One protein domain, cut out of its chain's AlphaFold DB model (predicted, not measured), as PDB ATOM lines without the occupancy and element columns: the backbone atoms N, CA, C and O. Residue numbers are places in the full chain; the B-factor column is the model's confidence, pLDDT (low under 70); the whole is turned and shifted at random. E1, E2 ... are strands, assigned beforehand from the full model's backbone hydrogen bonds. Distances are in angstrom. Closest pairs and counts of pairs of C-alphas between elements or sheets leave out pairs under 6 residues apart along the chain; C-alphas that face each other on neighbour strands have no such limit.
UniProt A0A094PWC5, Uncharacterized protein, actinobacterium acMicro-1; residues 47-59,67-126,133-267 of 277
ATOM      1  N   ASP A  47     316.469 225.063 237.331       96.94
ATOM      2  CA  ASP A  47     317.425 225.691 238.231       96.94
ATOM      3  C   ASP A  47     316.681 226.432 239.338       96.94
ATOM      4  O   ASP A  47     316.002 227.427 239.078       96.94
ATOM      5  N   VAL A  48     316.806 225.922 240.562       96.44
ATOM      6  CA  VAL A  48     316.219 226.528 241.759       96.44
ATOM      7  C   VAL A  48     317.043 227.741 242.189       96.44
ATOM      8  O   VAL A  48     316.509 228.660 242.807       96.44
ATOM      9  N   ASN A  49     318.331 227.787 241.814       95.88
ATOM     10  CA  ASN A  49     319.263 228.859 242.159       95.88
ATOM     11  C   ASN A  49     319.225 229.201 243.664       95.88
ATOM     12  O   ASN A  49     319.219 230.371 244.049       95.88
ATOM     13  N   TYR A  50     319.154 228.158 244.497       92.94
ATOM     14  CA  TYR A  50     319.055 228.207 245.957       92.94
ATOM     15  C   TYR A  50     317.855 229.011 246.483       92.94
ATOM     16  O   TYR A  50     317.882 229.520 247.598       92.94
ATOM     17  N   GLY A  51     316.807 229.153 245.667       90.75
ATOM     18  CA  GLY A  51     315.516 229.670 246.103       90.75
ATOM     19  C   GLY A  51     314.766 228.683 246.998       90.75
ATOM     20  O   GLY A  51     315.046 227.486 246.999       90.75
ATOM     21  N   HIS A  52     313.787 229.210 247.727       90.31
ATOM     22  CA  HIS A  52     312.934 228.450 248.633       90.31
ATOM     23  C   HIS A  52     311.945 227.573 247.844       90.31
ATOM     24  O   HIS A  52     311.240 228.076 246.961       90.31
ATOM     25  N   ILE A  53     311.909 226.275 248.155       91.38
ATOM     26  CA  ILE A  53     310.866 225.334 247.729       91.38
ATOM     27  C   ILE A  53     309.905 225.163 248.910       91.38
ATOM     28  O   ILE A  53     310.312 224.721 249.977       91.38
ATOM     29  N   ILE A  54     308.647 225.536 248.710       87.94
ATOM     30  CA  ILE A  54     307.666 225.728 249.779       87.94
ATOM     31  C   ILE A  54     306.726 224.526 249.822       87.94
ATOM     32  O   ILE A  54     306.053 224.243 248.834       87.94
ATOM     33  N   PHE A  55     306.658 223.837 250.959       82.44
ATOM     34  CA  PHE A  55     305.713 222.740 251.183       82.44
ATOM     35  C   PHE A  55     304.449 223.269 251.864       82.44
ATOM     36  O   PHE A  55     304.135 222.913 252.987       82.44
ATOM     37  N   ASP A  56     303.737 224.148 251.159       72.38
ATOM     38  CA  ASP A  56     302.431 224.676 251.568       72.38
ATOM     39  C   ASP A  56     301.330 223.946 250.784       72.38
ATOM     40  O   ASP A  56     301.475 223.704 249.579       72.38
ATOM     41  N   ASN A  57     300.240 223.567 251.447       57.72
ATOM     42  CA  ASN A  57     299.113 222.912 250.798       57.72
ATOM     43  C   ASN A  57     297.954 223.909 250.642       57.72
ATOM     44  O   ASN A  57     297.296 224.268 251.616       57.72
ATOM     45  N   PRO A  58     297.620 224.343 249.415       44.78
ATOM     46  CA  PRO A  58     296.589 225.356 249.213       44.78
ATOM     47  C   PRO A  58     295.152 224.858 249.467       44.78
ATOM     48  O   PRO A  58     294.223 225.670 249.388       44.78
ATOM     49  N   ASP A  59     294.929 223.562 249.728       44.19
ATOM     50  CA  ASP A  59     293.593 222.987 249.950       44.19
ATOM     51  C   ASP A  59     293.175 223.046 251.431       44.19
ATOM     52  O   ASP A  59     292.785 222.056 252.047       44.19
ATOM     53  N   SER A  67     295.228 220.261 256.484       45.69
ATOM     54  CA  SER A  67     295.935 220.508 255.218       45.69
ATOM     55  C   SER A  67     297.446 220.649 255.323       45.69
ATOM     56  O   SER A  67     298.093 220.518 254.289       45.69
ATOM     57  N   ASP A  68     298.037 220.837 256.496       49.22
ATOM     58  CA  ASP A  68     299.441 221.244 256.567       49.22
ATOM     59  C   ASP A  68     300.274 220.072 257.135       49.22
ATOM     60  O   ASP A  68     300.072 219.679 258.282       49.22
ATOM     61  N   ASP A  69     301.148 219.495 256.290       60.66
ATOM     62  CA  ASP A  69     302.174 218.457 256.569       60.66
ATOM     63  C   ASP A  69     301.828 216.960 256.411       60.66
ATOM     64  O   ASP A  69     300.733 216.591 255.984       60.66
ATOM     65  N   ILE A  70     302.845 216.090 256.598       60.25
ATOM     66  CA  ILE A  70     302.713 214.624 256.503       60.25
ATOM     67  C   ILE A  70     301.539 214.222 257.393       60.25
ATOM     68  O   ILE A  70     301.560 214.466 258.593       60.25
ATOM     69  N   GLY A  71     300.486 213.689 256.772       54.44
ATOM     70  CA  GLY A  71     299.195 213.534 257.432       54.44
ATOM     71  C   GLY A  71     299.275 212.694 258.703       54.44
ATOM     72  O   GLY A  71     300.105 211.796 258.807       54.44
ATOM     73  N   LEU A  72     298.364 212.979 259.631       63.38
ATOM     74  CA  LEU A  72     298.209 212.265 260.897       63.38
ATOM     75  C   LEU A  72     298.102 210.746 260.652       63.38
ATOM     76  O   LEU A  72     297.331 210.293 259.799       63.38
ATOM     77  N   ASP A  73     298.882 209.975 261.397       69.12
ATOM     78  CA  ASP A  73     299.070 208.534 261.326       69.12
ATOM     79  C   ASP A  73     299.700 207.999 260.024       69.12
ATOM     80  O   ASP A  73     299.372 206.877 259.610       69.12
ATOM     81  N   ALA A  74     300.602 208.727 259.348       74.75
ATOM     82  CA  ALA A  74     301.120 208.279 258.048       74.75
ATOM     83  C   ALA A  74     301.825 206.908 258.116       74.75
ATOM     84  O   ALA A  74     302.777 206.673 258.865       74.75
ATOM     85  N   GLN A  75     301.382 205.982 257.264       82.38
ATOM     86  CA  GLN A  75     301.861 204.605 257.217       82.38
ATOM     87  C   GLN A  75     302.827 204.361 256.055       82.38
ATOM     88  O   GLN A  75     302.984 205.140 255.116       82.38
ATOM     89  N   LEU A  76     303.475 203.195 256.079       87.69
ATOM     90  CA  LEU A  76     304.353 202.761 255.000       87.69
ATOM     91  C   LEU A  76     303.629 202.762 253.637       87.69
ATOM     92  O   LEU A  76     302.685 201.997 253.419       87.69
ATOM     93  N   ASN A  77     304.212 203.477 252.674       88.50
ATOM     94  CA  ASN A  77     303.724 203.765 251.319       88.50
ATOM     95  C   ASN A  77     302.614 204.816 251.210       88.50
ATOM     96  O   ASN A  77     302.149 205.046 250.087       88.50
ATOM     97  N   ASP A  78     302.218 205.459 252.306       86.25
ATOM     98  CA  ASP A  78     301.381 206.649 252.210       86.25
ATOM     99  C   ASP A  78     302.159 207.775 251.532       86.25
ATOM    100  O   ASP A  78     303.399 207.827 251.564       86.25
ATOM    101  N   PHE A  79     301.420 208.637 250.839       87.75
ATOM    102  CA  PHE A  79     301.991 209.749 250.105       87.75
ATOM    103  C   PHE A  79     301.112 210.992 250.177       87.75
ATOM    104  O   PHE A  79     299.888 210.899 250.244       87.75
ATOM    105  N   PHE A  80     301.778 212.135 250.083       86.25
ATOM    106  CA  PHE A  80     301.208 213.467 250.213       86.25
ATOM    107  C   PHE A  80     301.678 214.299 249.026       86.25
ATOM    108  O   PHE A  80     302.876 214.350 248.730       86.25
ATOM    109  N   ASP A  81     300.717 214.862 248.302       88.94
ATOM    110  CA  ASP A  81     300.937 215.647 247.093       88.94
ATOM    111  C   ASP A  81     300.911 217.134 247.444       88.94
ATOM    112  O   ASP A  81     299.944 217.620 248.019       88.94
ATOM    113  N   TYR A  82     301.969 217.841 247.060       86.81
ATOM    114  CA  TYR A  82     302.150 219.273 247.252       86.81
ATOM    115  C   TYR A  82     302.219 219.927 245.877       86.81
ATOM    116  O   TYR A  82     303.127 219.661 245.083       86.81
ATOM    117  N   GLU A  83     301.238 220.766 245.569       88.75
ATOM    118  CA  GLU A  83     301.180 221.481 244.298       88.75
ATOM    119  C   GLU A  83     301.933 222.812 244.386       88.75
ATOM    120  O   GLU A  83     301.841 223.530 245.375       88.75
ATOM    121  N   ASN A  84     302.607 223.203 243.304       89.12
ATOM    122  CA  ASN A  84     303.264 224.508 243.166       89.12
ATOM    123  C   ASN A  84     304.358 224.812 244.209       89.12
ATOM    124  O   ASN A  84     304.589 225.983 244.522       89.12
ATOM    125  N   VAL A  85     305.089 223.795 244.674       90.50
ATOM    126  CA  VAL A  85     306.190 223.961 245.644       90.50
ATOM    127  C   VAL A  85     307.319 224.865 245.138       90.50
ATOM    128  O   VAL A  85     308.065 225.465 245.907       90.50
ATOM    129  N   PHE A  86     307.456 224.981 243.817       93.31
ATOM    130  CA  PHE A  86     308.327 225.937 243.135       93.31
ATOM    131  C   PHE A  86     307.718 226.258 241.758       93.31
ATOM    132  O   PHE A  86     306.944 225.449 241.240       93.31
ATOM    133  N   PRO A  87     308.018 227.401 241.101       93.56
ATOM    134  CA  PRO A  87     307.463 227.702 239.781       93.56
ATOM    135  C   PRO A  87     307.630 226.563 238.755       93.56
ATOM    136  O   PRO A  87     308.729 226.300 238.267       93.56
ATOM    137  N   GLY A  88     306.509 225.928 238.390       92.31
ATOM    138  CA  GLY A  88     306.462 224.807 237.441       92.31
ATOM    139  C   GLY A  88     306.735 223.425 238.047       92.31
ATOM    140  O   GLY A  88     306.924 222.472 237.290       92.31
ATOM    141  N   VAL A  89     306.784 223.311 239.375       95.12
ATOM    142  CA  VAL A  89     307.146 222.090 240.100       95.12
ATOM    143  C   VAL A  89     306.075 221.754 241.131       95.12
ATOM    144  O   VAL A  89     305.733 222.595 241.959       95.12
ATOM    145  N   ASP A  90     305.627 220.505 241.107       93.75
ATOM    146  CA  ASP A  90     304.899 219.864 242.203       93.75
ATOM    147  C   ASP A  90     305.824 218.852 242.901       93.75
ATOM    148  O   ASP A  90     306.801 218.382 242.303       93.75
ATOM    149  N   ALA A  91     305.520 218.469 244.139       93.75
ATOM    150  CA  ALA A  91     306.260 217.447 244.874       93.75
ATOM    151  C   ALA A  91     305.341 216.397 245.503       93.75
ATOM    152  O   ALA A  91     304.251 216.705 245.962       93.75
ATOM    153  N   ARG A  92     305.806 215.148 245.567       92.94
ATOM    154  CA  ARG A  92     305.167 214.079 246.341       92.94
ATOM    155  C   ARG A  92     306.107 213.607 247.430       92.94
ATOM    156  O   ARG A  92     307.183 213.101 247.116       92.94
ATOM    157  N   VAL A  93     305.675 213.680 248.678       92.81
ATOM    158  CA  VAL A  93     306.364 213.048 249.807       92.81
ATOM    159  C   VAL A  93     305.774 211.657 249.996       92.81
ATOM    160  O   VAL A  93     304.563 211.497 250.008       92.81
ATOM    161  N   THR A  94     306.606 210.623 250.076       92.25
ATOM    162  CA  THR A  94     306.188 209.231 250.296       92.25
ATOM    163  C   THR A  94     306.932 208.648 251.485       92.25
ATOM    164  O   THR A  94     308.166 208.691 251.512       92.25
ATOM    165  N   VAL A  95     306.216 208.018 252.413       91.25
ATOM    166  CA  VAL A  95     306.829 207.235 253.492       91.25
ATOM    167  C   VAL A  95     307.310 205.905 252.912       91.25
ATOM    168  O   VAL A  95     306.516 205.067 252.488       91.25
ATOM    169  N   VAL A  96     308.623 205.696 252.847       94.25
ATOM    170  CA  VAL A  96     309.221 204.508 252.206       94.25
ATOM    171  C   VAL A  96     309.792 203.497 253.195       94.25
ATOM    172  O   VAL A  96     310.042 202.354 252.812       94.25
ATOM    173  N   GLU A  97     310.004 203.892 254.449       92.56
ATOM    174  CA  GLU A  97     310.441 203.004 255.526       92.56
ATOM    175  C   GLU A  97     309.974 203.560 256.872       92.56
ATOM    176  O   GLU A  97     310.066 204.762 257.103       92.56
ATOM    177  N   ILE A  98     309.510 202.676 257.754       87.75
ATOM    178  CA  ILE A  98     309.229 202.972 259.160       87.75
ATOM    179  C   ILE A  98     310.004 201.951 259.980       87.75
ATOM    180  O   ILE A  98     309.946 200.748 259.699       87.75
ATOM    181  N   ASN A  99     310.722 202.419 260.991       88.25
ATOM    182  CA  ASN A  99     311.469 201.564 261.893       88.25
ATOM    183  C   ASN A  99     311.167 201.943 263.338       88.25
ATOM    184  O   ASN A  99     311.487 203.050 263.757       88.25
ATOM    185  N   ASN A 100     310.610 200.981 264.080       83.75
ATOM    186  CA  ASN A 100     310.394 201.065 265.521       83.75
ATOM    187  C   ASN A 100     309.682 202.365 265.938       83.75
ATOM    188  O   ASN A 100     310.225 203.118 266.736       83.75
ATOM    189  N   LEU A 101     308.496 202.607 265.367       79.25
ATOM    190  CA  LEU A 101     307.553 203.661 265.770       79.25
ATOM    191  C   LEU A 101     306.313 203.011 266.411       79.25
ATOM    192  O   LEU A 101     305.930 201.907 266.005       79.25
ATOM    193  N   GLU A 102     305.744 203.637 267.444       66.06
ATOM    194  CA  GLU A 102     304.612 203.116 268.235       66.06
ATOM    195  C   GLU A 102     303.234 203.472 267.665       66.06
ATOM    196  O   GLU A 102     302.222 202.988 268.176       66.06
ATOM    197  N   GLY A 103     303.201 204.208 266.558       57.53
ATOM    198  CA  GLY A 103     301.964 204.550 265.865       57.53
ATOM    199  C   GLY A 103     302.190 205.300 264.565       57.53
ATOM    200  O   GLY A 103     301.540 204.983 263.572       57.53
ATOM    201  N   GLU A 104     303.163 206.208 264.517       61.81
ATOM    202  CA  GLU A 104     302.882 207.412 263.742       61.81
ATOM    203  C   GLU A 104     304.124 208.114 263.161       61.81
ATOM    204  O   GLU A 104     305.209 208.130 263.754       61.81
ATOM    205  N   VAL A 105     303.935 208.649 261.949       59.88
ATOM    206  CA  VAL A 105     304.709 209.745 261.362       59.88
ATOM    207  C   VAL A 105     303.688 210.847 261.143       59.88
ATOM    208  O   VAL A 105     302.846 210.713 260.255       59.88
ATOM    209  N   ASP A 106     303.755 211.883 261.964       62.12
ATOM    210  CA  ASP A 106     302.633 212.783 262.199       62.12
ATOM    211  C   ASP A 106     302.963 214.239 261.918       62.12
ATOM    212  O   ASP A 106     304.115 214.631 261.707       62.12
ATOM    213  N   LYS A 107     301.899 215.039 261.922       61.91
ATOM    214  CA  LYS A 107     301.957 216.491 262.010       61.91
ATOM    215  C   LYS A 107     302.388 216.897 263.420       61.91
ATOM    216  O   LYS A 107     301.821 216.410 264.391       61.91
ATOM    217  N   VAL A 108     303.264 217.897 263.498       54.16
ATOM    218  CA  VAL A 108     303.512 218.638 264.740       54.16
ATOM    219  C   VAL A 108     302.249 219.428 265.118       54.16
ATOM    220  O   VAL A 108     301.771 220.247 264.329       54.16
ATOM    221  N   ASP A 109     301.683 219.208 266.312       49.41
ATOM    222  CA  ASP A 109     300.529 219.985 266.807       49.41
ATOM    223  C   ASP A 109     300.895 221.480 266.898       49.41
ATOM    224  O   ASP A 109     301.628 221.894 267.794       49.41
ATOM    225  N   GLU A 110     300.340 222.313 266.008       44.69
ATOM    226  CA  GLU A 110     300.535 223.776 265.960       44.69
ATOM    227  C   GLU A 110     300.154 224.506 267.268       44.69
ATOM    228  O   GLU A 110     300.467 225.687 267.461       44.69
ATOM    229  N   GLY A 111     299.463 223.829 268.197       36.22
ATOM    230  CA  GLY A 111     299.244 224.305 269.562       36.22
ATOM    231  C   GLY A 111     300.520 224.356 270.415       36.22
ATOM    232  O   GLY A 111     300.573 225.116 271.394       36.22
ATOM    233  N   GLN A 112     301.551 223.592 270.042       41.59
ATOM    234  CA  GLN A 112     302.926 223.788 270.474       41.59
ATOM    235  C   GLN A 112     303.515 224.873 269.575       41.59
ATOM    236  O   GLN A 112     303.766 224.684 268.395       41.59
ATOM    237  N   SER A 113     303.674 226.068 270.136       36.38
ATOM    238  CA  SER A 113     304.372 227.171 269.485       36.38
ATOM    239  C   SER A 113     305.764 226.702 269.056       36.38
ATOM    240  O   SER A 113     306.685 226.769 269.870       36.38
ATOM    241  N   THR A 114     305.939 226.306 267.794       42.06
ATOM    242  CA  THR A 114     307.248 226.163 267.153       42.06
ATOM    243  C   THR A 114     307.823 227.568 266.976       42.06
ATOM    244  O   THR A 114     307.930 228.138 265.897       42.06
ATOM    245  N   THR A 115     308.236 228.179 268.088       40.69
ATOM    246  CA  THR A 115     309.064 229.398 268.129       40.69
ATOM    247  C   THR A 115     310.448 229.190 267.489       40.69
ATOM    248  O   THR A 115     311.340 230.012 267.669       40.69
ATOM    249  N   GLU A 116     310.629 228.082 266.776       47.94
ATOM    250  CA  GLU A 116     311.879 227.421 266.424       47.94
ATOM    251  C   GLU A 116     312.193 227.546 264.928       47.94
ATOM    252  O   GLU A 116     313.275 227.170 264.499       47.94
ATOM    253  N   LEU A 117     311.311 228.137 264.117       48.78
ATOM    254  CA  LEU A 117     311.631 228.558 262.751       48.78
ATOM    255  C   LEU A 117     311.106 229.976 262.501       48.78
ATOM    256  O   LEU A 117     310.202 230.454 263.191       48.78
ATOM    257  N   ASN A 118     311.708 230.698 261.549       45.69
ATOM    258  CA  ASN A 118     311.216 232.035 261.221       45.69
ATOM    259  C   ASN A 118     309.787 231.908 260.687       45.69
ATOM    260  O   ASN A 118     309.494 230.986 259.943       45.69
ATOM    261  N   ALA A 119     308.911 232.868 260.996       43.03
ATOM    262  CA  ALA A 119     307.506 232.854 260.561       43.03
ATOM    263  C   ALA A 119     307.292 232.865 259.026       43.03
ATOM    264  O   ALA A 119     306.152 232.790 258.576       43.03
ATOM    265  N   ASP A 120     308.370 232.994 258.246       48.22
ATOM    266  CA  ASP A 120     308.380 232.926 256.781       48.22
ATOM    267  C   ASP A 120     308.922 231.574 256.248       48.22
ATOM    268  O   ASP A 120     308.920 231.355 255.035       48.22
ATOM    269  N   ASP A 121     309.411 230.688 257.127       59.16
ATOM    270  CA  ASP A 121     309.872 229.342 256.784       59.16
ATOM    271  C   ASP A 121     308.629 228.425 256.750       59.16
ATOM    272  O   ASP A 121     307.922 228.279 257.745       59.16
ATOM    273  N   THR A 122     308.342 227.826 255.594       69.75
ATOM    274  CA  THR A 122     307.252 226.852 255.385       69.75
ATOM    275  C   THR A 122     307.885 225.486 255.113       69.75
ATOM    276  O   THR A 122     307.909 225.041 253.954       69.75
ATOM    277  N   PRO A 123     308.537 224.884 256.128       78.50
ATOM    278  CA  PRO A 123     309.218 223.611 255.959       78.50
ATOM    279  C   PRO A 123     308.199 222.493 255.740       78.50
ATOM    280  O   PRO A 123     307.016 222.650 256.012       78.50
ATOM    281  N   LEU A 124     308.693 221.330 255.329       82.06
ATOM    282  CA  LEU A 124     307.960 220.086 255.525       82.06
ATOM    283  C   LEU A 124     308.086 219.684 257.000       82.06
ATOM    284  O   LEU A 124     309.185 219.292 257.419       82.06
ATOM    285  N   TRP A 125     307.005 219.773 257.774       80.88
ATOM    286  CA  TRP A 125     307.016 219.313 259.162       80.88
ATOM    287  C   TRP A 125     306.841 217.801 259.258       80.88
ATOM    288  O   TRP A 125     306.080 217.181 258.511       80.88
ATOM    289  N   VAL A 126     307.598 217.198 260.172       81.25
ATOM    290  CA  VAL A 126     307.561 215.760 260.434       81.25
ATOM    291  C   VAL A 126     307.745 215.510 261.922       81.25
ATOM    292  O   VAL A 126     308.783 215.857 262.477       81.25
ATOM    293  N   SER A 133     307.102 207.107 274.076       59.38
ATOM    294  CA  SER A 133     306.828 208.554 274.127       59.38
ATOM    295  C   SER A 133     305.518 208.894 274.846       59.38
ATOM    296  O   SER A 133     305.434 209.856 275.609       59.38
ATOM    297  N   ASN A 134     304.530 207.993 274.788       55.56
ATOM    298  CA  ASN A 134     303.211 208.124 275.426       55.56
ATOM    299  C   ASN A 134     303.190 207.954 276.968       55.56
ATOM    300  O   ASN A 134     302.188 207.546 277.574       55.56
ATOM    301  N   GLY A 135     304.308 208.208 277.654       51.19
ATOM    302  CA  GLY A 135     304.422 208.116 279.116       51.19
ATOM    303  C   GLY A 135     304.295 206.693 279.686       51.19
ATOM    304  O   GLY A 135     304.313 206.502 280.910       51.19
ATOM    305  N   GLN A 136     304.201 205.667 278.833       46.56
ATOM    306  CA  GLN A 136     304.279 204.264 279.226       46.56
ATOM    307  C   GLN A 136     305.739 203.794 279.223       46.56
ATOM    308  O   GLN A 136     306.223 203.187 278.285       46.56
ATOM    309  N   LEU A 137     306.420 204.029 280.351       43.34
ATOM    310  CA  LEU A 137     307.644 203.335 280.779       43.34
ATOM    311  C   LEU A 137     308.749 203.195 279.708       43.34
ATOM    312  O   LEU A 137     308.910 202.102 279.179       43.34
ATOM    313  N   ALA A 138     309.560 204.242 279.504       47.44
ATOM    314  CA  ALA A 138     311.035 204.284 279.328       47.44
ATOM    315  C   ALA A 138     311.799 203.013 278.859       47.44
ATOM    316  O   ALA A 138     312.908 202.734 279.318       47.44
ATOM    317  N   THR A 139     311.213 202.203 277.986       52.56
ATOM    318  CA  THR A 139     311.787 200.965 277.431       52.56
ATOM    319  C   THR A 139     311.804 200.986 275.907       52.56
ATOM    320  O   THR A 139     312.160 199.989 275.279       52.56
ATOM    321  N   GLY A 140     311.491 202.150 275.342       60.78
ATOM    322  CA  GLY A 140     311.667 202.485 273.950       60.78
ATOM    323  C   GLY A 140     313.097 202.435 273.468       60.78
ATOM    324  O   GLY A 140     314.016 202.860 274.168       60.78
ATOM    325  N   GLY A 141     313.275 201.901 272.266       72.25
ATOM    326  CA  GLY A 141     314.501 202.056 271.493       72.25
ATOM    327  C   GLY A 141     314.367 203.194 270.478       72.25
ATOM    328  O   GLY A 141     313.268 203.712 270.305       72.25
ATOM    329  N   PRO A 142     315.458 203.534 269.773       84.62
ATOM    330  CA  PRO A 142     315.433 204.539 268.714       84.62
ATOM    331  C   PRO A 142     314.398 204.196 267.638       84.62
ATOM    332  O   PRO A 142     314.176 203.017 267.340       84.62
ATOM    333  N   GLY A 143     313.806 205.224 267.041       88.19
ATOM    334  CA  GLY A 143     312.809 205.126 265.976       88.19
ATOM    335  C   GLY A 143     313.188 205.993 264.780       88.19
ATOM    336  O   GLY A 143     313.995 206.909 264.905       88.19
ATOM    337  N   SER A 144     312.663 205.694 263.592       91.88
ATOM    338  CA  SER A 144     312.884 206.546 262.416       91.88
ATOM    339  C   SER A 144     311.854 206.337 261.317       91.88
ATOM    340  O   SER A 144     311.295 205.245 261.165       91.88
ATOM    341  N   ALA A 145     311.696 207.373 260.500       91.50
ATOM    342  CA  ALA A 145     310.937 207.354 259.264       91.50
ATOM    343  C   ALA A 145     311.829 207.778 258.099       91.50
ATOM    344  O   ALA A 145     312.604 208.731 258.183       91.50
ATOM    345  N   LYS A 146     311.713 207.061 256.982       94.62
ATOM    346  CA  LYS A 146     312.376 207.405 255.728       94.62
ATOM    347  C   LYS A 146     311.354 207.943 254.754       94.62
ATOM    348  O   LYS A 146     310.406 207.245 254.390       94.62
ATOM    349  N   LEU A 147     311.614 209.143 254.270       95.06
ATOM    350  CA  LEU A 147     310.774 209.861 253.337       95.06
ATOM    351  C   LEU A 147     311.482 209.962 251.991       95.06
ATOM    352  O   LEU A 147     312.689 210.217 251.916       95.06
ATOM    353  N   ARG A 148     310.726 209.765 250.915       96.88
ATOM    354  CA  ARG A 148     311.155 210.076 249.554       96.88
ATOM    355  C   ARG A 148     310.332 211.245 249.034       96.88
ATOM    356  O   ARG A 148     309.114 211.139 248.983       96.88
ATOM    357  N   ILE A 149     311.001 212.315 248.630       97.06
ATOM    358  CA  ILE A 149     310.399 213.497 248.017       97.06
ATOM    359  C   ILE A 149     310.674 213.433 246.518       97.06
ATOM    360  O   ILE A 149     311.821 213.563 246.104       97.06
ATOM    361  N   ASP A 150     309.649 213.197 245.708       97.50
ATOM    362  CA  ASP A 150     309.731 213.147 244.247       97.50
ATOM    363  C   ASP A 150     309.246 214.474 243.640       97.50
ATOM    364  O   ASP A 150     308.207 214.980 244.053       97.50
ATOM    365  N   PHE A 151     309.950 215.016 242.638       97.25
ATOM    366  CA  PHE A 151     309.574 216.277 241.977       97.25
ATOM    367  C   PHE A 151     308.958 216.040 240.596       97.25
ATOM    368  O   PHE A 151     309.489 215.268 239.790       97.25
ATOM    369  N   PHE A 152     307.876 216.752 240.282       96.50
ATOM    370  CA  PHE A 152     307.108 216.607 239.044       96.50
ATOM    371  C   PHE A 152     306.876 217.941 238.335       96.50
ATOM    372  O   PHE A 152     306.856 218.996 238.953       96.50
ATOM    373  N   ASP A 153     306.681 217.882 237.020       95.06
ATOM    374  CA  ASP A 153     306.193 219.014 236.228       95.06
ATOM    375  C   ASP A 153     304.750 219.304 236.642       95.06
ATOM    376  O   ASP A 153     303.891 218.417 236.507       95.06
ATOM    377  N   SER A 154     304.477 220.528 237.097       92.38
ATOM    378  CA  SER A 154     303.152 220.887 237.604       92.38
ATOM    379  C   SER A 154     302.053 220.860 236.543       92.38
ATOM    380  O   SER A 154     300.883 220.601 236.822       92.38
ATOM    381  N   ALA A 155     302.409 221.001 235.264       92.69
ATOM    382  CA  ALA A 155     301.449 220.847 234.175       92.69
ATOM    383  C   ALA A 155     301.045 219.379 233.928       92.69
ATOM    384  O   ALA A 155     300.131 219.111 233.141       92.69
ATOM    385  N   SER A 156     301.741 218.420 234.552       90.56
ATOM    386  CA  SER A 156     301.576 216.985 234.307       90.56
ATOM    387  C   SER A 156     300.728 216.255 235.352       90.56
ATOM    388  O   SER A 156     300.417 215.080 235.134       90.56
ATOM    389  N   GLY A 157     300.371 216.909 236.465       86.94
ATOM    390  CA  GLY A 157     299.621 216.299 237.568       86.94
ATOM    391  C   GLY A 157     300.320 215.061 238.130       86.94
ATOM    392  O   GLY A 157     299.769 213.961 238.073       86.94
ATOM    393  N   PHE A 158     301.559 215.223 238.607       91.25
ATOM    394  CA  PHE A 158     302.365 214.159 239.233       91.25
ATOM    395  C   PHE A 158     302.709 212.955 238.330       91.25
ATOM    396  O   PHE A 158     302.936 211.843 238.812       91.25
ATOM    397  N   THR A 159     302.749 213.131 237.004       92.38
ATOM    398  CA  THR A 159     303.047 212.023 236.067       92.38
ATOM    399  C   THR A 159     304.409 212.118 235.394       92.38
ATOM    400  O   THR A 159     304.958 211.093 234.980       92.38
ATOM    401  N   THR A 160     304.965 213.324 235.270       94.25
ATOM    402  CA  THR A 160     306.246 213.562 234.598       94.25
ATOM    403  C   THR A 160     307.268 214.075 235.606       94.25
ATOM    404  O   THR A 160     307.151 215.222 236.031       94.25
ATOM    405  N   PRO A 161     308.274 213.265 235.988       95.50
ATOM    406  CA  PRO A 161     309.332 213.724 236.877       95.50
ATOM    407  C   PRO A 161     310.118 214.894 236.283       95.50
ATOM    408  O   PRO A 161     310.409 214.923 235.079       95.50
ATOM    409  N   VAL A 162     310.524 215.828 237.137       96.06
ATOM    410  CA  VAL A 162     311.467 216.899 236.798       96.06
ATOM    411  C   VAL A 162     312.735 216.753 237.611       96.06
ATOM    412  O   VAL A 162     312.756 216.150 238.677       96.06
ATOM    413  N   THR A 163     313.829 217.269 237.067       97.38
ATOM    414  CA  THR A 163     315.102 217.345 237.777       97.38
ATOM    415  C   THR A 163     315.306 218.776 238.239       97.38
ATOM    416  O   THR A 163     315.326 219.679 237.405       97.38
ATOM    417  N   LEU A 164     315.487 218.968 239.539       97.94
ATOM    418  CA  LEU A 164     315.906 220.236 240.121       97.94
ATOM    419  C   LEU A 164     317.434 220.305 240.160       97.94
ATOM    420  O   LEU A 164     318.106 219.271 240.236       97.94
ATOM    421  N   THR A 165     317.988 221.512 240.104       98.00
ATOM    422  CA  THR A 165     319.421 221.781 240.300       98.00
ATOM    423  C   THR A 165     319.629 222.948 241.248       98.00
ATOM    424  O   THR A 165     318.802 223.856 241.281       98.00
ATOM    425  N   ASN A 166     320.768 222.944 241.946       97.19
ATOM    426  CA  ASN A 166     321.212 224.023 242.834       97.19
ATOM    427  C   ASN A 166     320.163 224.381 243.895       97.19
ATOM    428  O   ASN A 166     319.648 225.496 243.909       97.19
ATOM    429  N   PHE A 167     319.836 223.430 244.762       97.69
ATOM    430  CA  PHE A 167     318.960 223.669 245.905       97.69
ATOM    431  C   PHE A 167     319.587 223.098 247.174       97.69
ATOM    432  O   PHE A 167     320.400 222.166 247.112       97.69
ATOM    433  N   ASP A 168     319.200 223.681 248.301       97.44
ATOM    434  CA  ASP A 168     319.667 223.301 249.627       97.44
ATOM    435  C   ASP A 168     318.489 222.761 250.448       97.44
ATOM    436  O   ASP A 168     317.332 223.082 250.172       97.44
ATOM    437  N   ILE A 169     318.794 221.912 251.427       97.12
ATOM    438  CA  ILE A 169     317.852 221.471 252.456       97.12
ATOM    439  C   ILE A 169     318.485 221.740 253.811       97.12
ATOM    440  O   ILE A 169     319.651 221.404 254.030       97.12
ATOM    441  N   THR A 170     317.702 222.314 254.707       95.38
ATOM    442  CA  THR A 170     318.076 222.718 256.049       95.38
ATOM    443  C   THR A 170     317.195 221.997 257.052       95.38
ATOM    444  O   THR A 170     315.976 221.984 256.928       95.38
ATOM    445  N   VAL A 171     317.819 221.424 258.072       93.62
ATOM    446  CA  VAL A 171     317.147 221.015 259.305       93.62
ATOM    447  C   VAL A 171     317.837 221.755 260.436       93.62
ATOM    448  O   VAL A 171     319.063 221.687 260.575       93.62
ATOM    449  N   ARG A 172     317.055 222.525 261.188       91.69
ATOM    450  CA  ARG A 172     317.513 223.238 262.384       91.69
ATOM    451  C   ARG A 172     317.140 222.435 263.621       91.69
ATOM    452  O   ARG A 172     316.417 221.450 263.508       91.69
ATOM    453  N   ASP A 173     317.660 222.878 264.760       89.06
ATOM    454  CA  ASP A 173     317.319 222.320 266.065       89.06
ATOM    455  C   ASP A 173     317.507 220.799 266.156       89.06
ATOM    456  O   ASP A 173     316.628 220.067 266.592       89.06
ATOM    457  N   ILE A 174     318.650 220.297 265.682       91.00
ATOM    458  CA  ILE A 174     319.006 218.896 265.912       91.00
ATOM    459  C   ILE A 174     319.560 218.797 267.332       91.00
ATOM    460  O   ILE A 174     320.735 219.105 267.578       91.00
ATOM    461  N   ASP A 175     318.705 218.360 268.249       87.56
ATOM    462  CA  ASP A 175     319.040 218.149 269.648       87.56
ATOM    463  C   ASP A 175     319.498 216.709 269.922       87.56
ATOM    464  O   ASP A 175     319.523 215.839 269.044       87.56
ATOM    465  N   SER A 176     319.888 216.448 271.170       84.38
ATOM    466  CA  SER A 176     320.397 215.147 271.629       84.38
ATOM    467  C   SER A 176     319.536 213.914 271.353       84.38
ATOM    468  O   SER A 176     320.013 212.782 271.472       84.38
ATOM    469  N   ARG A 177     318.265 214.115 271.019       83.44
ATOM    470  CA  ARG A 177     317.301 213.070 270.701       83.44
ATOM    471  C   ARG A 177     317.218 212.851 269.207       83.44
ATOM    472  O   ARG A 177     316.828 211.771 268.800       83.44
ATOM    473  N   GLN A 178     317.598 213.809 268.378       90.06
ATOM    474  CA  GLN A 178     317.327 213.767 266.949       90.06
ATOM    475  C   GLN A 178     318.546 213.349 266.135       90.06
ATOM    476  O   GLN A 178     319.706 213.588 266.480       90.06
ATOM    477  N   PHE A 179     318.273 212.728 264.997       94.06
ATOM    478  CA  PHE A 179     319.214 212.634 263.900       94.06
ATOM    479  C   PHE A 179     318.483 212.786 262.571       94.06
ATOM    480  O   PHE A 179     317.317 212.416 262.427       94.06
ATOM    481  N   VAL A 180     319.208 213.267 261.567       97.00
ATOM    482  CA  VAL A 180     318.729 213.318 260.187       97.00
ATOM    483  C   VAL A 180     319.780 212.744 259.251       97.00
ATOM    484  O   VAL A 180     320.978 212.975 259.414       97.00
ATOM    485  N   THR A 181     319.352 211.958 258.266       98.25
ATOM    486  CA  THR A 181     320.227 211.446 257.207       98.25
ATOM    487  C   THR A 181     319.727 211.874 255.844       98.25
ATOM    488  O   THR A 181     318.594 211.579 255.476       98.25
ATOM    489  N   PHE A 182     320.609 212.477 255.058       98.44
ATOM    490  CA  PHE A 182     320.351 212.857 253.676       98.44
ATOM    491  C   PHE A 182     321.106 211.943 252.720       98.44
ATOM    492  O   PHE A 182     322.277 211.629 252.934       98.44
ATOM    493  N   TYR A 183     320.447 211.534 251.638       97.94
ATOM    494  CA  TYR A 183     321.040 210.685 250.605       97.94
ATOM    495  C   TYR A 183     321.369 211.495 249.355       97.94
ATOM    496  O   TYR A 183     320.583 212.348 248.947       97.94
ATOM    497  N   GLY A 184     322.492 211.182 248.702       96.56
ATOM    498  CA  GLY A 184     322.868 211.805 247.422       96.56
ATOM    499  C   GLY A 184     323.369 213.251 247.534       96.56
ATOM    500  O   GLY A 184     323.287 214.002 246.563       96.56
ATOM    501  N   VAL A 185     323.876 213.637 248.703       97.94
ATOM    502  CA  VAL A 185     324.379 214.980 249.008       97.94
ATOM    503  C   VAL A 185     325.617 215.298 248.165       97.94
ATOM    504  O   VAL A 185     326.525 214.476 248.032       97.94
ATOM    505  N   SER A 186     325.662 216.505 247.592       97.75
ATOM    506  CA  SER A 186     326.813 217.006 246.824       97.75
ATOM    507  C   SER A 186     327.840 217.702 247.720       97.75
ATOM    508  O   SER A 186     329.039 217.466 247.583       97.75
ATOM    509  N   SER A 187     327.367 218.532 248.645       98.06
ATOM    510  CA  SER A 187     328.146 219.133 249.731       98.06
ATOM    511  C   SER A 187     327.228 219.428 250.913       98.06
ATOM    512  O   SER A 187     326.008 219.377 250.777       98.06
ATOM    513  N   TYR A 188     327.788 219.700 252.082       98.06
ATOM    514  CA  TYR A 188     327.033 220.146 253.245       98.06
ATOM    515  C   TYR A 188     327.764 221.271 253.967       98.06
ATOM    516  O   TYR A 188     328.968 221.460 253.788       98.06
ATOM    517  N   PHE A 189     327.021 222.018 254.771       97.44
ATOM    518  CA  PHE A 189     327.494 223.160 255.531       97.44
ATOM    519  C   PHE A 189     327.211 222.942 257.007       97.44
ATOM    520  O   PHE A 189     326.148 222.453 257.384       97.44
ATOM    521  N   VAL A 190     328.175 223.334 257.831       95.06
ATOM    522  CA  VAL A 190     328.058 223.339 259.289       95.06
ATOM    523  C   VAL A 190     328.610 224.644 259.841       95.06
ATOM    524  O   VAL A 190     329.522 225.230 259.240       95.06
ATOM    525  N   SER A 191     328.081 225.090 260.982       95.94
ATOM    526  CA  SER A 191     328.556 226.329 261.595       95.94
ATOM    527  C   SER A 191     330.047 226.261 261.915       95.94
ATOM    528  O   SER A 191     330.576 225.235 262.364       95.94
ATOM    529  N   SER A 192     330.737 227.366 261.640       93.94
ATOM    530  CA  SER A 192     332.164 227.532 261.909       93.94
ATOM    531  C   SER A 192     332.428 228.330 263.192       93.94
ATOM    532  O   SER A 192     333.469 228.122 263.821       93.94
ATOM    533  N   ASP A 193     331.489 229.193 263.598       92.88
ATOM    534  CA  ASP A 193     331.536 230.000 264.820       92.88
ATOM    535  C   ASP A 193     330.107 230.411 265.259       92.88
ATOM    536  O   ASP A 193     329.510 231.273 264.613       92.88
ATOM    537  N   PRO A 194     329.548 229.822 266.334       91.62
ATOM    538  CA  PRO A 194     330.125 228.726 267.113       91.62
ATOM    539  C   PRO A 194     330.318 227.470 266.256       91.62
ATOM    540  O   PRO A 194     329.510 227.167 265.389       91.62
ATOM    541  N   ALA A 195     331.401 226.724 266.483       93.62
ATOM    542  CA  ALA A 195     331.634 225.487 265.740       93.62
ATOM    543  C   ALA A 195     330.487 224.491 265.973       93.62
ATOM    544  O   ALA A 195     330.027 224.345 267.105       93.62
ATOM    545  N   SER A 196     330.065 223.798 264.912       94.25
ATOM    546  CA  SER A 196     329.007 222.791 265.015       94.25
ATOM    547  C   SER A 196     329.311 221.727 266.069       94.25
ATOM    548  O   SER A 196     330.448 221.261 266.196       94.25
ATOM    549  N   VAL A 197     328.267 221.347 266.806       93.69
ATOM    550  CA  VAL A 197     328.304 220.293 267.832       93.69
ATOM    551  C   VAL A 197     327.849 218.935 267.291       93.69
ATOM    552  O   VAL A 197     327.991 217.918 267.967       93.69
ATOM    553  N   LEU A 198     327.352 218.900 266.052       94.81
ATOM    554  CA  LEU A 198     326.812 217.697 265.436       94.81
ATOM    555  C   LEU A 198     327.923 216.690 265.118       94.81
ATOM    556  O   LEU A 198     328.955 217.002 264.517       94.81
ATOM    557  N   VAL A 199     327.671 215.435 265.471       95.12
ATOM    558  CA  VAL A 199     328.426 214.288 264.984       95.12
ATOM    559  C   VAL A 199     327.969 213.982 263.565       95.12
ATOM    560  O   VAL A 199     326.806 213.661 263.318       95.12
ATOM    561  N   ILE A 200     328.914 214.057 262.631       96.25
ATOM    562  CA  ILE A 200     328.662 213.864 261.204       96.25
ATOM    563  C   ILE A 200     329.251 212.523 260.778       96.25
ATOM    564  O   ILE A 200     330.446 212.273 260.951       96.25
ATOM    565  N   THR A 201     328.410 211.652 260.227       96.50
ATOM    566  CA  THR A 201     328.823 210.351 259.686       96.50
ATOM    567  C   THR A 201     328.559 210.306 258.190       96.50
ATOM    568  O   THR A 201     327.445 210.570 257.744       96.50
ATOM    569  N   GLU A 202     329.576 209.942 257.413       96.44
ATOM    570  CA  GLU A 202     329.498 209.862 255.954       96.44
ATOM    571  C   GLU A 202     329.591 208.407 255.478       96.44
ATOM    572  O   GLU A 202     330.519 207.678 255.839       96.44
ATOM    573  N   ASP A 203     328.665 208.005 254.607       95.19
ATOM    574  CA  ASP A 203     328.740 206.776 253.814       95.19
ATOM    575  C   ASP A 203     328.574 207.125 252.330       95.19
ATOM    576  O   ASP A 203     327.467 207.233 251.791       95.19
ATOM    577  N   GLY A 204     329.701 207.386 251.665       93.38
ATOM    578  CA  GLY A 204     329.708 207.910 250.302       93.38
ATOM    579  C   GLY A 204     329.090 209.308 250.243       93.38
ATOM    580  O   GLY A 204     329.615 210.234 250.848       93.38
ATOM    581  N   SER A 205     327.992 209.458 249.499       94.75
ATOM    582  CA  SER A 205     327.220 210.708 249.409       94.75
ATOM    583  C   SER A 205     326.037 210.757 250.382       94.75
ATOM    584  O   SER A 205     325.164 211.611 250.238       94.75
ATOM    585  N   ASN A 206     325.947 209.812 251.317       96.81
ATOM    586  CA  ASN A 206     324.945 209.839 252.374       96.81
ATOM    587  C   ASN A 206     325.575 210.461 253.618       96.81
ATOM    588  O   ASN A 206     326.674 210.060 254.006       96.81
ATOM    589  N   VAL A 207     324.890 211.426 254.222       98.38
ATOM    590  CA  VAL A 207     325.402 212.179 255.370       98.38
ATOM    591  C   VAL A 207     324.371 212.142 256.481       98.38
ATOM    592  O   VAL A 207     323.227 212.546 256.274       98.38
ATOM    593  N   THR A 208     324.783 211.650 257.644       97.81
ATOM    594  CA  THR A 208     323.990 211.653 258.873       97.81
ATOM    595  C   THR A 208     324.515 212.727 259.812       97.81
ATOM    596  O   THR A 208     325.718 212.776 260.067       97.81
ATOM    597  N   PHE A 209     323.604 213.530 260.352       97.38
ATOM    598  CA  PHE A 209     323.843 214.528 261.387       97.38
ATOM    599  C   PHE A 209     323.100 214.105 262.653       97.38
ATOM    600  O   PHE A 209     321.910 213.797 262.583       97.38
ATOM    601  N   ALA A 210     323.795 214.073 263.785       94.94
ATOM    602  CA  ALA A 210     323.219 213.739 265.085       94.94
ATOM    603  C   ALA A 210     323.891 214.561 266.186       94.94
ATOM    604  O   ALA A 210     325.108 214.745 266.160       94.94
ATOM    605  N   GLU A 211     323.137 215.006 267.181       88.88
ATOM    606  CA  GLU A 211     323.693 215.533 268.431       88.88
ATOM    607  C   GLU A 211     323.853 214.350 269.405       88.88
ATOM    608  O   GLU A 211     322.976 213.500 269.497       88.88
ATOM    609  N   THR A 212     324.983 214.222 270.102       81.12
ATOM    610  CA  THR A 212     325.224 213.074 271.015       81.12
ATOM    611  C   THR A 212     325.738 213.478 272.396       81.12
ATOM    612  O   THR A 212     326.076 212.622 273.220       81.12
ATOM    613  N   LEU A 213     325.832 214.779 272.659       78.31
ATOM    614  CA  LEU A 213     326.346 215.382 273.881       78.31
ATOM    615  C   LEU A 213     325.254 215.629 274.928       78.31
ATOM    616  O   LEU A 213     325.588 216.063 276.031       78.31
ATOM    617  N   ALA A 214     323.999 215.268 274.642       77.50
ATOM    618  CA  ALA A 214     322.856 215.515 275.522       77.50
ATOM    619  C   ALA A 214     322.525 217.014 275.652       77.50
ATOM    620  O   ALA A 214     322.112 217.473 276.720       77.50
ATOM    621  N   GLU A 215     322.748 217.774 274.577       79.00
ATOM    622  CA  GLU A 215     322.419 219.195 274.501       79.00
ATOM    623  C   GLU A 215     321.004 219.372 273.929       79.00
ATOM    624  O   GLU A 215     320.648 218.783 272.909       79.00
ATOM    625  N   SER A 216     320.178 220.155 274.629       81.38
ATOM    626  CA  SER A 216     318.940 220.706 274.068       81.38
ATOM    627  C   SER A 216     319.297 221.862 273.150       81.38
ATOM    628  O   SER A 216     320.203 222.623 273.509       81.38
ATOM    629  N   SER A 217     318.543 222.059 272.078       83.50
ATOM    630  CA  SER A 217     318.738 223.201 271.195       83.50
ATOM    631  C   SER A 217     317.450 223.971 270.916       83.50
ATOM    632  O   SER A 217     316.426 223.744 271.563       83.50
ATOM    633  N   ASN A 218     317.554 224.980 270.053       84.38
ATOM    634  CA  ASN A 218     316.431 225.608 269.374       84.38
ATOM    635  C   ASN A 218     316.828 226.031 267.948       84.38
ATOM    636  O   ASN A 218     317.999 226.006 267.551       84.38
ATOM    637  N   GLY A 219     315.838 226.511 267.202       82.62
ATOM    638  CA  GLY A 219     315.959 227.027 265.841       82.62
ATOM    639  C   GLY A 219     317.060 228.037 265.540       82.62
ATOM    640  O   GLY A 219     317.584 228.034 264.427       82.62
ATOM    641  N   ASP A 220     317.425 228.894 266.494       86.75
ATOM    642  CA  ASP A 220     318.382 229.989 266.285       86.75
ATOM    643  C   ASP A 220     319.842 229.555 266.514       86.75
ATOM    644  O   ASP A 220     320.784 230.311 266.260       86.75
ATOM    645  N   GLU A 221     320.058 228.340 267.013       90.38
ATOM    646  CA  GLU A 221     321.373 227.854 267.411       90.38
ATOM    647  C   GLU A 221     322.105 227.179 266.246       90.38
ATOM    648  O   GLU A 221     322.091 225.960 266.086       90.38
ATOM    649  N   GLU A 222     322.796 227.992 265.443       93.19
ATOM    650  CA  GLU A 222     323.509 227.593 264.216       93.19
ATOM    651  C   GLU A 222     324.429 226.366 264.368       93.19
ATOM    652  O   GLU A 222     324.637 225.614 263.412       93.19
ATOM    653  N   GLN A 223     324.983 226.117 265.559       94.12
ATOM    654  CA  GLN A 223     325.806 224.933 265.816       94.12
ATOM    655  C   GLN A 223     325.036 223.597 265.732       94.12
ATOM    656  O   GLN A 223     325.685 222.559 265.554       94.12
ATOM    657  N   HIS A 224     323.698 223.635 265.793       94.00
ATOM    658  CA  HIS A 224     322.764 222.505 265.668       94.00
ATOM    659  C   HIS A 224     322.089 222.416 264.290       94.00
ATOM    660  O   HIS A 224     321.157 221.635 264.103       94.00
ATOM    661  N   TRP A 225     322.529 223.205 263.308       94.88
ATOM    662  CA  TRP A 225     321.958 223.169 261.963       94.88
ATOM    663  C   TRP A 225     322.679 222.157 261.072       94.88
ATOM    664  O   TRP A 225     323.911 222.129 261.001       94.88
ATOM    665  N   ALA A 226     321.902 221.386 260.318       95.38
ATOM    666  CA  ALA A 226     322.377 220.598 259.192       95.38
ATOM    667  C   ALA A 226     321.873 221.220 257.891       95.38
ATOM    668  O   ALA A 226     320.669 221.280 257.655       95.38
ATOM    669  N   VAL A 227     322.793 221.647 257.024       97.31
ATOM    670  CA  VAL A 227     322.447 222.161 255.692       97.31
ATOM    671  C   VAL A 227     323.142 221.316 254.643       97.31
ATOM    672  O   VAL A 227     324.369 221.232 254.619       97.31
ATOM    673  N   VAL A 228     322.378 220.695 253.755       98.44
ATOM    674  CA  VAL A 228     322.898 219.885 252.651       98.44
ATOM    675  C   VAL A 228     322.572 220.525 251.315       98.44
ATOM    676  O   VAL A 228     321.533 221.152 251.141       98.44
ATOM    677  N   ARG A 229     323.457 220.327 250.346       98.12
ATOM    678  CA  ARG A 229     323.345 220.864 248.996       98.12
ATOM    679  C   ARG A 229     323.240 219.760 247.971       98.12
ATOM    680  O   ARG A 229     324.025 218.803 247.963       98.12
ATOM    681  N   TYR A 230     322.330 219.966 247.031       98.06
ATOM    682  CA  TYR A 230     322.131 219.113 245.875       98.06
ATOM    683  C   TYR A 230     322.504 219.857 244.594       98.06
ATOM    684  O   TYR A 230     321.892 220.856 244.215       98.06
ATOM    685  N   ALA A 231     323.500 219.337 243.871       96.88
ATOM    686  CA  ALA A 231     323.809 219.814 242.527       96.88
ATOM    687  C   ALA A 231     322.658 219.501 241.561       96.88
ATOM    688  O   ALA A 231     322.306 220.326 240.719       96.88
ATOM    689  N   SER A 232     322.067 218.307 241.679       96.69
ATOM    690  CA  SER A 232     320.919 217.894 240.883       96.69
ATOM    691  C   SER A 232     320.190 216.707 241.508       96.69
ATOM    692  O   SER A 232     320.843 215.756 241.935       96.69
ATOM    693  N   ALA A 233     318.856 216.728 241.513       97.00
ATOM    694  CA  ALA A 233     318.037 215.587 241.910       97.00
ATOM    695  C   ALA A 233     316.634 215.671 241.293       97.00
ATOM    696  O   ALA A 233     316.054 216.748 241.195       97.00
ATOM    697  N   SER A 234     316.068 214.530 240.898       96.69
ATOM    698  CA  SER A 234     314.629 214.399 240.604       96.69
ATOM    699  C   SER A 234     313.838 213.808 241.772       96.69
ATOM    700  O   SER A 234     312.617 213.708 241.718       96.69
ATOM    701  N   SER A 235     314.557 213.339 242.790       97.25
ATOM    702  CA  SER A 235     314.021 212.757 244.007       97.25
ATOM    703  C   SER A 235     315.064 212.903 245.111       97.25
ATOM    704  O   SER A 235     316.256 212.706 244.854       97.25
ATOM    705  N   VAL A 236     314.626 213.237 246.317       97.75
ATOM    706  CA  VAL A 236     315.454 213.301 247.523       97.75
ATOM    707  C   VAL A 236     314.972 212.242 248.498       97.75
ATOM    708  O   VAL A 236     313.790 211.923 248.569       97.75
ATOM    709  N   THR A 237     315.899 211.657 249.246       98.19
ATOM    710  CA  THR A 237     315.563 210.767 250.353       98.19
ATOM    711  C   THR A 237     316.162 211.320 251.631       98.19
ATOM    712  O   THR A 237     317.365 211.587 251.680       98.19
ATOM    713  N   VAL A 238     315.312 211.455 252.643       97.38
ATOM    714  CA  VAL A 238     315.667 211.897 253.989       97.38
ATOM    715  C   VAL A 238     315.192 210.847 254.988       97.38
ATOM    716  O   VAL A 238     314.140 210.238 254.809       97.38
ATOM    717  N   VAL A 239     315.998 210.576 256.006       96.12
ATOM    718  CA  VAL A 239     315.577 209.819 257.187       96.12
ATOM    719  C   VAL A 239     315.570 210.788 258.346       96.12
ATOM    720  O   VAL A 239     316.612 211.377 258.622       96.12
ATOM    721  N   VAL A 240     314.433 210.916 259.012       92.88
ATOM    722  CA  VAL A 240     314.314 211.590 260.305       92.88
ATOM    723  C   VAL A 240     314.217 210.526 261.390       92.88
ATOM    724  O   VAL A 240     313.638 209.455 261.167       92.88
ATOM    725  N   GLY A 241     314.844 210.757 262.535       90.94
ATOM    726  CA  GLY A 241     314.951 209.718 263.544       90.94
ATOM    727  C   GLY A 241     315.214 210.221 264.950       90.94
ATOM    728  O   GLY A 241     315.865 211.240 265.151       90.94
ATOM    729  N   SER A 242     314.729 209.446 265.915       88.50
ATOM    730  CA  SER A 242     314.946 209.651 267.338       88.50
ATOM    731  C   SER A 242     315.959 208.629 267.854       88.50
ATOM    732  O   SER A 242     315.925 207.446 267.497       88.50
ATOM    733  N   GLN A 243     316.893 209.082 268.680       83.31
ATOM    734  CA  GLN A 243     317.953 208.301 269.311       83.31
ATOM    735  C   GLN A 243     317.470 207.610 270.594       83.31
ATOM    736  O   GLN A 243     318.128 206.690 271.089       83.31
ATOM    737  N   GLU A 244     316.306 208.008 271.107       77.56
ATOM    738  CA  GLU A 244     315.671 207.462 272.300       77.56
ATOM    739  C   GLU A 244     314.168 207.208 272.089       77.56
ATOM    740  O   GLU A 244     313.627 207.444 271.017       77.56
ATOM    741  N   GLY A 245     313.505 206.637 273.096       66.94
ATOM    742  CA  GLY A 245     312.082 206.290 273.053       66.94
ATOM    743  C   GLY A 245     311.147 207.458 273.361       66.94
ATOM    744  O   GLY A 245     310.331 207.316 274.267       66.94
ATOM    745  N   ASN A 246     311.363 208.604 272.715       70.06
ATOM    746  CA  ASN A 246     310.567 209.824 272.860       70.06
ATOM    747  C   ASN A 246     310.356 210.482 271.491       70.06
ATOM    748  O   ASN A 246     311.199 210.315 270.595       70.06
ATOM    749  N   ASP A 247     309.299 211.288 271.401       77.12
ATOM    750  CA  ASP A 247     308.931 212.047 270.208       77.12
ATOM    751  C   ASP A 247     310.070 212.949 269.729       77.12
ATOM    752  O   ASP A 247     310.853 213.505 270.521       77.12
ATOM    753  N   ALA A 248     310.160 213.066 268.408       81.31
ATOM    754  CA  ALA A 248     311.113 213.920 267.726       81.31
ATOM    755  C   ALA A 248     310.431 214.646 266.566       81.31
ATOM    756  O   ALA A 248     309.885 214.018 265.659       81.31
ATOM    757  N   GLU A 249     310.523 215.971 266.592       83.81
ATOM    758  CA  GLU A 249     309.910 216.872 265.618       83.81
ATOM    759  C   GLU A 249     310.981 217.435 264.681       83.81
ATOM    760  O   GLU A 249     312.130 217.629 265.075       83.81
ATOM    761  N   PHE A 250     310.645 217.672 263.420       86.12
ATOM    762  CA  PHE A 250     311.591 218.145 262.418       86.12
ATOM    763  C   PHE A 250     310.915 219.140 261.487       86.12
ATOM    764  O   PHE A 250     309.895 218.826 260.879       86.12
ATOM    765  N   GLY A 251     311.551 220.293 261.284       86.19
ATOM    766  CA  GLY A 251     311.296 221.142 260.125       86.19
ATOM    767  C   GLY A 251     312.321 220.855 259.032       86.19
ATOM    768  O   GLY A 251     313.486 221.243 259.155       86.19
ATOM    769  N   VAL A 252     311.908 220.165 257.966       90.00
ATOM    770  CA  VAL A 252     312.751 219.906 256.788       90.00
ATOM    771  C   VAL A 252     312.519 221.015 255.762       90.00
ATOM    772  O   VAL A 252     311.621 220.945 254.923       90.00
ATOM    773  N   ASP A 253     313.336 222.058 255.846       90.19
ATOM    774  CA  ASP A 253     313.208 223.285 255.061       90.19
ATOM    775  C   ASP A 253     314.020 223.204 253.758       90.19
ATOM    776  O   ASP A 253     315.224 222.958 253.780       90.19
ATOM    777  N   PHE A 254     313.402 223.434 252.601       93.19
ATOM    778  CA  PHE A 254     314.090 223.437 251.305       93.19
ATOM    779  C   PHE A 254     314.514 224.857 250.924       93.19
ATOM    780  O   PHE A 254     314.105 225.424 249.902       93.19
ATOM    781  N   ASN A 255     315.345 225.432 251.781       90.38
ATOM    782  CA  ASN A 255     315.850 226.786 251.666       90.38
ATOM    783  C   ASN A 255     317.297 226.860 252.163       90.38
ATOM    784  O   ASN A 255     317.746 226.070 253.000       90.38
ATOM    785  N   GLN A 256     318.025 227.854 251.658       88.81
ATOM    786  CA  GLN A 256     319.325 228.212 252.199       88.81
ATOM    787  C   GLN A 256     319.129 229.135 253.415       88.81
ATOM    788  O   GLN A 256     318.522 230.202 253.272       88.81
ATOM    789  N   PRO A 257     319.661 228.795 254.602       89.75
ATOM    790  CA  PRO A 257     319.485 229.631 255.771       89.75
ATOM    791  C   PRO A 257     320.477 230.796 255.743       89.75
ATOM    792  O   PRO A 257     321.527 230.755 255.090       89.75
ATOM    793  N   ASN A 258     320.155 231.841 256.500       90.44
ATOM    794  CA  ASN A 258     321.064 232.957 256.718       90.44
ATOM    795  C   ASN A 258     321.975 232.638 257.901       90.44
ATOM    796  O   ASN A 258     321.523 232.647 259.039       90.44
ATOM    797  N   TRP A 259     323.251 232.386 257.623       91.81
ATOM    798  CA  TRP A 259     324.261 232.191 258.658       91.81
ATOM    799  C   TRP A 259     324.784 233.528 259.181       91.81
ATOM    800  O   TRP A 259     325.024 234.465 258.412       91.81
ATOM    801  N   THR A 260     325.030 233.601 260.484       94.00
ATOM    802  CA  THR A 260     325.657 234.757 261.130       94.00
ATOM    803  C   THR A 260     327.136 234.853 260.757       94.00
ATOM    804  O   THR A 260     327.666 235.953 260.567       94.00
ATOM    805  N   VAL A 261     327.800 233.704 260.623       94.19
ATOM    806  CA  VAL A 261     329.181 233.569 260.148       94.19
ATOM    807  C   VAL A 261     329.208 232.585 258.989       94.19
ATOM    808  O   VAL A 261     328.538 231.560 259.046       94.19
ATOM    809  N   ASP A 262     330.004 232.872 257.953       93.88
ATOM    810  CA  ASP A 262     330.137 231.975 256.803       93.88
ATOM    811  C   ASP A 262     330.406 230.529 257.276       93.88
ATOM    812  O   ASP A 262     331.399 230.268 257.978       93.88
ATOM    813  N   PRO A 263     329.529 229.573 256.924       95.88
ATOM    814  CA  PRO A 263     329.666 228.206 257.382       95.88
ATOM    815  C   PRO A 263     330.812 227.517 256.648       95.88
ATOM    816  O   PRO A 263     331.281 227.942 255.586       95.88
ATOM    817  N   LYS A 264     331.252 226.388 257.194       94.31
ATOM    818  CA  LYS A 264     332.235 225.539 256.530       94.31
ATOM    819  C   LYS A 264     331.530 224.605 255.548       94.31
ATOM    820  O   LYS A 264     330.774 223.742 255.978       94.31
ATOM    821  N   GLU A 265     331.828 224.737 254.256       95.69
ATOM    822  CA  GLU A 265     331.405 223.769 253.234       95.69
ATOM    823  C   GLU A 265     332.316 222.536 253.225       95.69
ATOM    824  O   GLU A 265     333.547 222.649 253.241       95.69
ATOM    825  N   ILE A 266     331.711 221.352 253.169       96.31
ATOM    826  CA  ILE A 266     332.395 220.063 253.135       96.31
ATOM    827  C   ILE A 266     331.775 219.198 252.034       96.31
ATOM    828  O   ILE A 266     330.561 219.162 251.852       96.31
ATOM    829  N   VAL A 267     332.617 218.493 251.279       96.25
ATOM    830  CA  VAL A 267     332.183 217.545 250.245       96.25
ATOM    831  C   VAL A 267     332.297 216.124 250.811       96.25
ATOM    832  O   VAL A 267     333.419 215.720 251.135       96.25
TER     833      VAL A 267
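AT A GLANCE: This is residues 47 to 59, 67 to 126 and 133 to 267 of the 277 residues of an uncharacterized protein of actinobacterium acMicro-1 (UniProt A0A094PWC5). Two strongly twisted sheets stand face to face as a sandwich, one of seven strands, E1 E2 E4 E11 E6 E9 E8, and one of six, E3 E12 E5 E10 E7 E13. It is a jelly roll, one long hairpin of nested antiparallel pairs wound over both sheets: E3 with E12, E4 with E11, E5 with E10, E6 with E9. The printed part has 208 residues with 13 named strands, E1 to E13 in chain order, and no named helix; both sheets are antiparallel. The class is all strand, though 85 of the 208 residues, under half, are in named elements. The whole is compact, with a radius of gyration of the C-alphas of 16.4 A and spans of 49 by 39 by 34 A.

HOW THE PARTS SIT: The larger sheet runs, strand beside strand, through residues 79 to 86 (E1), 89 to 99 (E2), 143 to 153 (E4), 235 to 242 (E11), 178 to 182 (E6), 206 to 210 (E9) and 199 to 203 (E8), with edge strands E1 and E8. E1 and E2 form a hairpin, antiparallel at 147 degrees, with N 82 and O 91 within hydrogen-bond range at 2.8 A. E4 and E11 are antiparallel at 160 degrees, with N 147 and O 238 2.8 A apart. E8 and E9 form a hairpin, with N 201 and O 208 2.9 A apart. The other sheet runs through residues 124 to 126 (E3), 248 to 253 (E12), 164 to 171 (E5), 226 to 233 (E10), 187 to 190 (E7) and 264 to 266 (E13), with edge strands E3 and E13. E5 and E10 are antiparallel at 163 degrees, with N 169 and O 228 2.9 A apart. The facing parts of the sheets are 8.2 A centre to centre, and their strands stand at 23 degrees. The closest C-alphas of E9 and E10, Phe 209 and Ala 226, are 6.6 A apart.

IN THESE COORDINATES: E1 begins at C-alpha 79 (301.991, 209.749, 250.105) and E13 ends at C-alpha 266 (332.395, 220.063, 253.135). E4 is 33.5 A long, E2 30.2 A and E11 23.6 A. E1 bends by 64 degrees at residue 83, E5 by 58 degrees at residue 167 and E10 by 63 degrees at residue 230.

THE WHOLE: The C-alphas farthest apart, Leu 137 and Ala 155, are 50.2 A apart. Residues 60 to 66 and 127 to 132 are not printed; the C-alpha gaps are 6.3 A and 15.5 A. The links E2 to E3 and E9 to E10 are long. Mean pLDDT of the printed part is 84.0, with 40 residues under 70, among them 102 to 122.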